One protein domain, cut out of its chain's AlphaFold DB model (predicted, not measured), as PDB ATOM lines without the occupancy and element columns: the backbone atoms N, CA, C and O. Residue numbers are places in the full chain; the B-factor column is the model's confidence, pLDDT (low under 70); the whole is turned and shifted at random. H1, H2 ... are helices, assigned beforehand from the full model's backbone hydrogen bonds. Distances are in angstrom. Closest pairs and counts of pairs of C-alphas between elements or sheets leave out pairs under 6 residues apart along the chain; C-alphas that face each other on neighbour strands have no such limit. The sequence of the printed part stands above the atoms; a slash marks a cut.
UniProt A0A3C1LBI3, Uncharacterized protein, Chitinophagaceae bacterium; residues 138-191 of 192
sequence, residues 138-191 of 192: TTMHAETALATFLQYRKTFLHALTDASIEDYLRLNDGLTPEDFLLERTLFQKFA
ATOM      1  N   THR A 138       4.917  19.091 -26.858       85.25
ATOM      2  CA  THR A 138       4.480  20.372 -26.285       85.25
ATOM      3  C   THR A 138       5.577  21.432 -26.419       85.25
ATOM      4  O   THR A 138       5.300  22.565 -26.822       85.25
ATOM      5  N   THR A 139       6.832  21.065 -26.144       82.56
ATOM      6  CA  THR A 139       7.989  21.955 -26.321       82.56
ATOM      7  C   THR A 139       8.195  22.329 -27.789       82.56
ATOM      8  O   THR A 139       8.318  23.514 -28.101       82.56
ATOM      9  N   MET A 140       8.134  21.356 -28.704       79.69
ATOM     10  CA  MET A 140       8.285  21.602 -30.144       79.69
ATOM     11  C   MET A 140       7.240  22.586 -30.690       79.69
ATOM     12  O   MET A 140       7.550  23.427 -31.537       79.69
ATOM     13  N   HIS A 141       5.997  22.523 -30.205       79.44
ATOM     14  CA  HIS A 141       4.960  23.472 -30.612       79.44
ATOM     15  C   HIS A 141       5.300  24.912 -30.186       79.44
ATOM     16  O   HIS A 141       5.143  25.849 -30.973       79.44
ATOM     17  N   ALA A 142       5.805  25.104 -28.963       80.88
ATOM     18  CA  ALA A 142       6.243  26.419 -28.490       80.88
ATOM     19  C   ALA A 142       7.413  26.963 -29.329       80.88
ATOM     20  O   ALA A 142       7.394  28.122 -29.750       80.88
ATOM     21  N   GLU A 143       8.393  26.115 -29.649       87.06
ATOM     22  CA  GLU A 143       9.522  26.470 -30.516       87.06
ATOM     23  C   GLU A 143       9.077  26.816 -31.942       87.06
ATOM     24  O   GLU A 143       9.617  27.739 -32.551       87.06
ATOM     25  N   THR A 144       8.039  26.155 -32.458       89.00
ATOM     26  CA  THR A 144       7.471  26.451 -33.783       89.00
ATOM     27  C   THR A 144       6.901  27.871 -33.848       89.00
ATOM     28  O   THR A 144       7.110  28.582 -34.835       89.00
ATOM     29  N   ALA A 145       6.225  28.332 -32.790       87.81
ATOM     30  CA  ALA A 145       5.732  29.708 -32.714       87.81
ATOM     31  C   ALA A 145       6.887  30.729 -32.709       87.81
ATOM     32  O   ALA A 145       6.836  31.734 -33.423       87.81
ATOM     33  N   LEU A 146       7.964  30.442 -31.968       91.69
ATOM     34  CA  LEU A 146       9.172  31.274 -31.944       91.69
ATOM     35  C   LEU A 146       9.874  31.308 -33.308       91.69
ATOM     36  O   LEU A 146      10.213  32.380 -33.809       91.69
ATOM     37  N   ALA A 147      10.040  30.151 -33.949       93.06
ATOM     38  CA  ALA A 147      10.619  30.049 -35.283       93.06
ATOM     39  C   ALA A 147       9.792  30.829 -36.317       93.06
ATOM     40  O   ALA A 147      10.352  31.504 -37.179       93.06
ATOM     41  N   THR A 148       8.462  30.811 -36.189       94.62
ATOM     42  CA  THR A 148       7.558  31.588 -37.050       94.62
ATOM     43  C   THR A 148       7.782  33.092 -36.888       94.62
ATOM     44  O   THR A 148       7.852  33.806 -37.887       94.62
ATOM     45  N   PHE A 149       7.960  33.581 -35.655       94.44
ATOM     46  CA  PHE A 149       8.299  34.984 -35.402       94.44
ATOM     47  C   PHE A 149       9.621  35.382 -36.073       94.44
ATOM     48  O   PHE A 149       9.672  36.383 -36.793       94.44
ATOM     49  N   LEU A 150      10.672  34.575 -35.884       95.25
ATOM     50  CA  LEU A 150      11.985  34.818 -36.489       95.25
ATOM     51  C   LEU A 150      11.901  34.833 -38.017       95.25
ATOM     52  O   LEU A 150      12.470  35.713 -38.659       95.25
ATOM     53  N   GLN A 151      11.152  33.896 -38.598       95.62
ATOM     54  CA  GLN A 151      10.963  33.804 -40.040       95.62
ATOM     55  C   GLN A 151      10.192  35.008 -40.594       95.62
ATOM     56  O   GLN A 151      10.602  35.586 -41.600       95.62
ATOM     57  N   TYR A 152       9.106  35.418 -39.936       96.00
ATOM     58  CA  TYR A 152       8.301  36.569 -40.350       96.00
ATOM     59  C   TYR A 152       9.090  37.885 -40.285       96.00
ATOM     60  O   TYR A 152       8.948  38.742 -41.155       96.00
ATOM     61  N   ARG A 153       9.967  38.040 -39.287       94.94
ATOM     62  CA  ARG A 153      10.806  39.235 -39.097       94.94
ATOM     63  C   ARG A 153      12.205  39.110 -39.702       94.94
ATOM     64  O   ARG A 153      13.022  40.003 -39.494       94.94
ATOM     65  N   LYS A 154      12.496  38.050 -40.462       96.19
ATOM     66  CA  LYS A 154      13.854  37.677 -40.892       96.19
ATOM     67  C   LYS A 154      14.650  38.835 -41.493       96.19
ATOM     68  O   LYS A 154      15.754  39.111 -41.042       96.19
ATOM     69  N   THR A 155      14.090  39.523 -42.487       94.69
ATOM     70  CA  THR A 155      14.768  40.634 -43.179       94.69
ATOM     71  C   THR A 155      15.102  41.778 -42.222       94.69
ATOM     72  O   THR A 155      16.217  42.288 -42.243       94.69
ATOM     73  N   PHE A 156      14.157  42.146 -41.354       95.50
ATOM     74  CA  PHE A 156      14.355  43.179 -40.339       95.50
ATOM     75  C   PHE A 156      15.418  42.769 -39.316       95.50
ATOM     76  O   PHE A 156      16.358  43.516 -39.082       95.50
ATOM     77  N   LEU A 157      15.322  41.554 -38.766       95.88
ATOM     78  CA  LEU A 157      16.287  41.031 -37.796       95.88
ATOM     79  C   LEU A 157      17.701  40.938 -38.378       95.88
ATOM     80  O   LEU A 157      18.660  41.262 -37.690       95.88
ATOM     81  N   HIS A 158      17.837  40.543 -39.647       95.19
ATOM     82  CA  HIS A 158      19.121  40.572 -40.344       95.19
ATOM     83  C   HIS A 158      19.643  42.002 -40.496       95.19
ATOM     84  O   HIS A 158      20.818  42.244 -40.284       95.19
ATOM     85  N   ALA A 159      18.788  42.972 -40.824       92.94
ATOM     86  CA  ALA A 159      19.216  44.364 -40.901       92.94
ATOM     87  C   ALA A 159      19.640  44.930 -39.535       92.94
ATOM     88  O   ALA A 159      20.478  45.824 -39.496       92.94
ATOM     89  N   LEU A 160      19.114  44.406 -38.425       94.81
ATOM     90  CA  LEU A 160      19.530  44.811 -37.082       94.81
ATOM     91  C   LEU A 160      20.935  44.331 -36.691       94.81
ATOM     92  O   LEU A 160      21.500  44.891 -35.759       94.81
ATOM     93  N   THR A 161      21.531  43.342 -37.370       93.75
ATOM     94  CA  THR A 161      22.851  42.818 -36.959       93.75
ATOM     95  C   THR A 161      23.963  43.853 -37.063       93.75
ATOM     96  O   THR A 161      24.909  43.798 -36.284       93.75
ATOM     97  N   ASP A 162      23.825  44.813 -37.980       90.25
ATOM     98  CA  ASP A 162      24.781  45.912 -38.143       90.25
ATOM     99  C   ASP A 162      24.212  47.248 -37.640       90.25
ATOM    100  O   ASP A 162      24.713  48.306 -38.026       90.25
ATOM    101  N   ALA A 163      23.109  47.239 -36.881       92.56
ATOM    102  CA  ALA A 163      22.476  48.454 -36.373       92.56
ATOM    103  C   ALA A 163      23.334  49.122 -35.291       92.56
ATOM    104  O   ALA A 163      23.922  48.470 -34.426       92.56
ATOM    105  N   SER A 164      23.399  50.448 -35.345       94.62
ATOM    106  CA  SER A 164      24.082  51.270 -34.352       94.62
ATOM    107  C   SER A 164      23.217  51.483 -33.105       94.62
ATOM    108  O   SER A 164      22.015  51.228 -33.102       94.62
ATOM    109  N   ILE A 165      23.818  52.008 -32.033       96.06
ATOM    110  CA  ILE A 165      23.077  52.394 -30.821       96.06
ATOM    111  C   ILE A 165      21.964  53.399 -31.160       96.06
ATOM    112  O   ILE A 165      20.850  53.261 -30.662       96.06
ATOM    113  N   GLU A 166      22.249  54.368 -32.033       95.12
ATOM    114  CA  GLU A 166      21.279  55.378 -32.470       95.12
ATOM    115  C   GLU A 166      20.095  54.746 -33.212       95.12
ATOM    116  O   GLU A 166      18.946  55.102 -32.960       95.12
ATOM    117  N   ASP A 167      20.350  53.747 -34.061       95.00
ATOM    118  CA  ASP A 167      19.287  53.009 -34.749       95.00
ATOM    119  C   ASP A 167      18.328  52.351 -33.747       95.00
ATOM    120  O   ASP A 167      17.110  52.457 -33.888       95.00
ATOM    121  N   TYR A 168      18.863  51.720 -32.696       96.00
ATOM    122  CA  TYR A 168      18.039  51.131 -31.639       96.00
ATOM    123  C   TYR A 168      17.260  52.180 -30.842       96.00
ATOM    124  O   TYR A 168      16.109  51.926 -30.490       96.00
ATOM    125  N   LEU A 169      17.847  53.348 -30.558       97.00
ATOM    126  CA  LEU A 169      17.136  54.440 -29.887       97.00
ATOM    127  C   LEU A 169      15.948  54.916 -30.726       97.00
ATOM    128  O   LEU A 169      14.838  54.989 -30.207       97.00
ATOM    129  N   ARG A 170      16.149  55.138 -32.029       96.38
ATOM    130  CA  ARG A 170      15.088  55.558 -32.960       96.38
ATOM    131  C   ARG A 170      13.987  54.507 -33.105       96.38
ATOM    132  O   ARG A 170      12.808  54.848 -33.083       96.38
ATOM    133  N   LEU A 171      14.353  53.228 -33.224       95.81
ATOM    134  CA  LEU A 171      13.396  52.113 -33.256       95.81
ATOM    135  C   LEU A 171      12.571  52.032 -31.965       95.81
ATOM    136  O   LEU A 171      11.360  51.830 -32.018       95.81
ATOM    137  N   ASN A 172      13.204  52.237 -30.809       96.25
ATOM    138  CA  ASN A 172      12.511  52.266 -29.520       96.25
ATOM    139  C   ASN A 172      11.651  53.530 -29.327       96.25
ATOM    140  O   ASN A 172      10.695  53.482 -28.556       96.25
ATOM    141  N   ASP A 173      11.954  54.622 -30.036       96.88
ATOM    142  CA  ASP A 173      11.174  55.871 -30.060       96.88
ATOM    143  C   ASP A 173      10.072  55.880 -31.145       96.88
ATOM    144  O   ASP A 173       9.408  56.887 -31.380       96.88
ATOM    145  N   GLY A 174       9.834  54.737 -31.801       94.88
ATOM    146  CA  GLY A 174       8.685  54.529 -32.688       94.88
ATOM    147  C   GLY A 174       8.985  54.517 -34.187       94.88
ATOM    148  O   GLY A 174       8.040  54.429 -34.973       94.88
ATOM    149  N   LEU A 175      10.257  54.556 -34.610       95.75
ATOM    150  CA  LEU A 175      10.615  54.272 -36.004       95.75
ATOM    151  C   LEU A 175      10.149  52.858 -36.379       95.75
ATOM    152  O   LEU A 175      10.429  51.888 -35.669       95.75
ATOM    153  N   THR A 176       9.441  52.729 -37.502       96.25
ATOM    154  CA  THR A 176       8.896  51.432 -37.911       96.25
ATOM    155  C   THR A 176       9.980  50.526 -38.513       96.25
ATOM    156  O   THR A 176      10.946  51.017 -39.107       96.25
ATOM    157  N   PRO A 177       9.839  49.190 -38.407       93.62
ATOM    158  CA  PRO A 177      10.718  48.248 -39.097       93.62
ATOM    159  C   PRO A 177      10.808  48.485 -40.609       93.62
ATOM    160  O   PRO A 177      11.873  48.308 -41.199       93.62
ATOM    161  N   GLU A 178       9.698  48.879 -41.236       94.38
ATOM    162  CA  GLU A 178       9.611  49.175 -42.663       94.38
ATOM    163  C   GLU A 178      10.441  50.411 -43.035       94.38
ATOM    164  O   GLU A 178      11.230  50.350 -43.982       94.38
ATOM    165  N   ASP A 179      10.325  51.493 -42.260       94.50
ATOM    166  CA  ASP A 179      11.084  52.730 -42.483       94.50
ATOM    167  C   ASP A 179      12.584  52.513 -42.255       94.50
ATOM    168  O   ASP A 179      13.410  52.919 -43.075       94.50
ATOM    169  N   PHE A 180      12.949  51.789 -41.194       94.44
ATOM    170  CA  PHE A 180      14.339  51.428 -40.912       94.44
ATOM    171  C   PHE A 180      14.982  50.631 -42.060       94.44
ATOM    172  O   PHE A 180      16.119  50.889 -42.468       94.44
ATOM    173  N   LEU A 181      14.249  49.665 -42.620       93.38
ATOM    174  CA  LEU A 181      14.713  48.888 -43.769       93.38
ATOM    175  C   LEU A 181      14.855  49.756 -45.024       93.38
ATOM    176  O   LEU A 181      15.840  49.614 -45.754       93.38
ATOM    177  N   LEU A 182      13.905  50.664 -45.267       91.44
ATOM    178  CA  LEU A 182      13.958  51.587 -46.397       91.44
ATOM    179  C   LEU A 182      15.218  52.459 -46.335       91.44
ATOM    180  O   LEU A 182      15.957  52.516 -47.321       91.44
ATOM    181  N   GLU A 183      15.515  53.062 -45.180       89.44
ATOM    182  CA  GLU A 183      16.724  53.869 -44.975       89.44
ATOM    183  C   GLU A 183      17.989  53.087 -45.345       89.44
ATOM    184  O   GLU A 183      18.798  53.550 -46.153       89.44
ATOM    185  N   ARG A 184      18.128  51.852 -44.849       85.25
ATOM    186  CA  ARG A 184      19.287  51.003 -45.163       85.25
ATOM    187  C   ARG A 184      19.417  50.679 -46.646       85.25
ATOM    188  O   ARG A 184      20.527  50.709 -47.179       85.25
ATOM    189  N   THR A 185      18.308  50.411 -47.335       84.38
ATOM    190  CA  THR A 185      18.349  50.164 -48.787       84.38
ATOM    191  C   THR A 185      18.747  51.404 -49.591       84.38
ATOM    192  O   THR A 185      19.407  51.272 -50.623       84.38
ATOM    193  N   LEU A 186      18.387  52.607 -49.130       82.31
ATOM    194  CA  LEU A 186      18.793  53.862 -49.763       82.31
ATOM    195  C   LEU A 186      20.287  54.122 -49.557       82.31
ATOM    196  O   LEU A 186      20.992  54.366 -50.534       82.31
ATOM    197  N   PHE A 187      20.798  53.986 -48.330       70.44
ATOM    198  CA  PHE A 187      22.227  54.171 -48.053       70.44
ATOM    199  C   PHE A 187      23.112  53.229 -48.879       70.44
ATOM    200  O   PHE A 187      24.127  53.665 -49.413       70.44
ATOM    201  N   GLN A 188      22.703  51.971 -49.079       70.38
ATOM    202  CA  GLN A 188      23.438  51.030 -49.937       70.38
ATOM    203  C   GLN A 188      23.456  51.433 -51.421       70.38
ATOM    204  O   GLN A 188      24.437  51.166 -52.110       70.38
ATOM    205  N   LYS A 189      22.396  52.075 -51.932       72.38
ATOM    206  CA  LYS A 189      22.315  52.509 -53.339       72.38
ATOM    207  C   LYS A 189      23.122  53.770 -53.646       72.38
ATOM    208  O   LYS A 189      23.517  53.946 -54.794       72.38
ATOM    209  N   PHE A 190      23.343  54.637 -52.658       63.31
ATOM    210  CA  PHE A 190      24.035  55.922 -52.831       63.31
ATOM    211  C   PHE A 190      25.465  55.941 -52.267       63.31
ATOM    212  O   PHE A 190      26.122  56.974 -52.329       63.31
ATOM    213  N   ALA A 191      25.960  54.817 -51.741       59.44
ATOM    214  CA  ALA A 191      27.344  54.651 -51.286       59.44
ATOM    215  C   ALA A 191      28.333  54.238 -52.407       59.44
ATOM    216  O   ALA A 191      29.417  53.741 -52.099       59.44
TER     217      ALA A 191
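What this domain is: This is residues 138 to 191 of the 192 residues of an uncharacterized protein of Chitinophagaceae bacterium (UniProt A0A3C1LBI3). A long helical arm, H1, leads into a small body in which H2 packs on the beginning of H4 and H3 sits off to one side; the arm's residues 138 to 149 stick out at one end and residues 186 to 191, of which 186 to 190 belong to H4, stick out far from them. The printed part has 54 residues, with four named helices in the order H1, H2, H3, H4 and no named strand, and its class is all helix. The whole is loose, with a radius of gyration of the C-alphas of 14.1 A, and only just elongated, with spans of 47 by 24 by 16 A.

Where its parts are: H1, the longest helix by residues, holds residues 138 to 152 and runs 21.8 A from C-alpha 138 at (4.480, 20.372, -26.285) to C-alpha 152 at (8.301, 36.569, -40.350). After Arg 153 comes H2, residues 154 to 160, 9.9 A from first to last C-alpha. H3 holds residues 165 to 172 and measures 10.6 A. H4, residues 177 to 190, is 20.6 A long and ends with C-alpha 190 at (24.035, 55.922, -52.831).

How they stand to each other: H1 touches no helix. It is close to H2 but not clearly touching it, and the closest C-alphas, those of Leu 150 and Leu 157, are 7.7 A apart. Their lines stand at a steep tilt of 68 degrees, only just short of about perpendicular, and they run the same way. H2 and H4 touch, with the C-alphas of Phe 156 and Pro 177 closest at 6.4 A. They also run the same way, at a steep tilt of 68 degrees, again only just short of about perpendicular. H3 is close to H4 but not clearly touching it: the closest C-alphas, those of Leu 171 and Pro 177, are 7.5 A apart. These two run opposite ways at a steep tilt of 38 degrees, only just past shallow. H2 and H3 are only just apart, at 8.5 A. H1 is apart from both H3 and H4. In H1, H2, H3 and H4 every O i to N i+4 pair is within hydrogen-bond range.

The domain as a whole: The C-alphas of Thr 138 and Phe 190 are the two farthest apart, at 48.5 A. Without the stretches that stand free, the body has 36 residues, spans 24 by 18 by 16 A and has a radius of gyration of 9.3 A. The printed part has no cut, and the links from H1 to H2, H2 to H3 and H3 to H4 are tight. The mean pLDDT of the printed part is 89.9, and residues 190 to 191 are under 70.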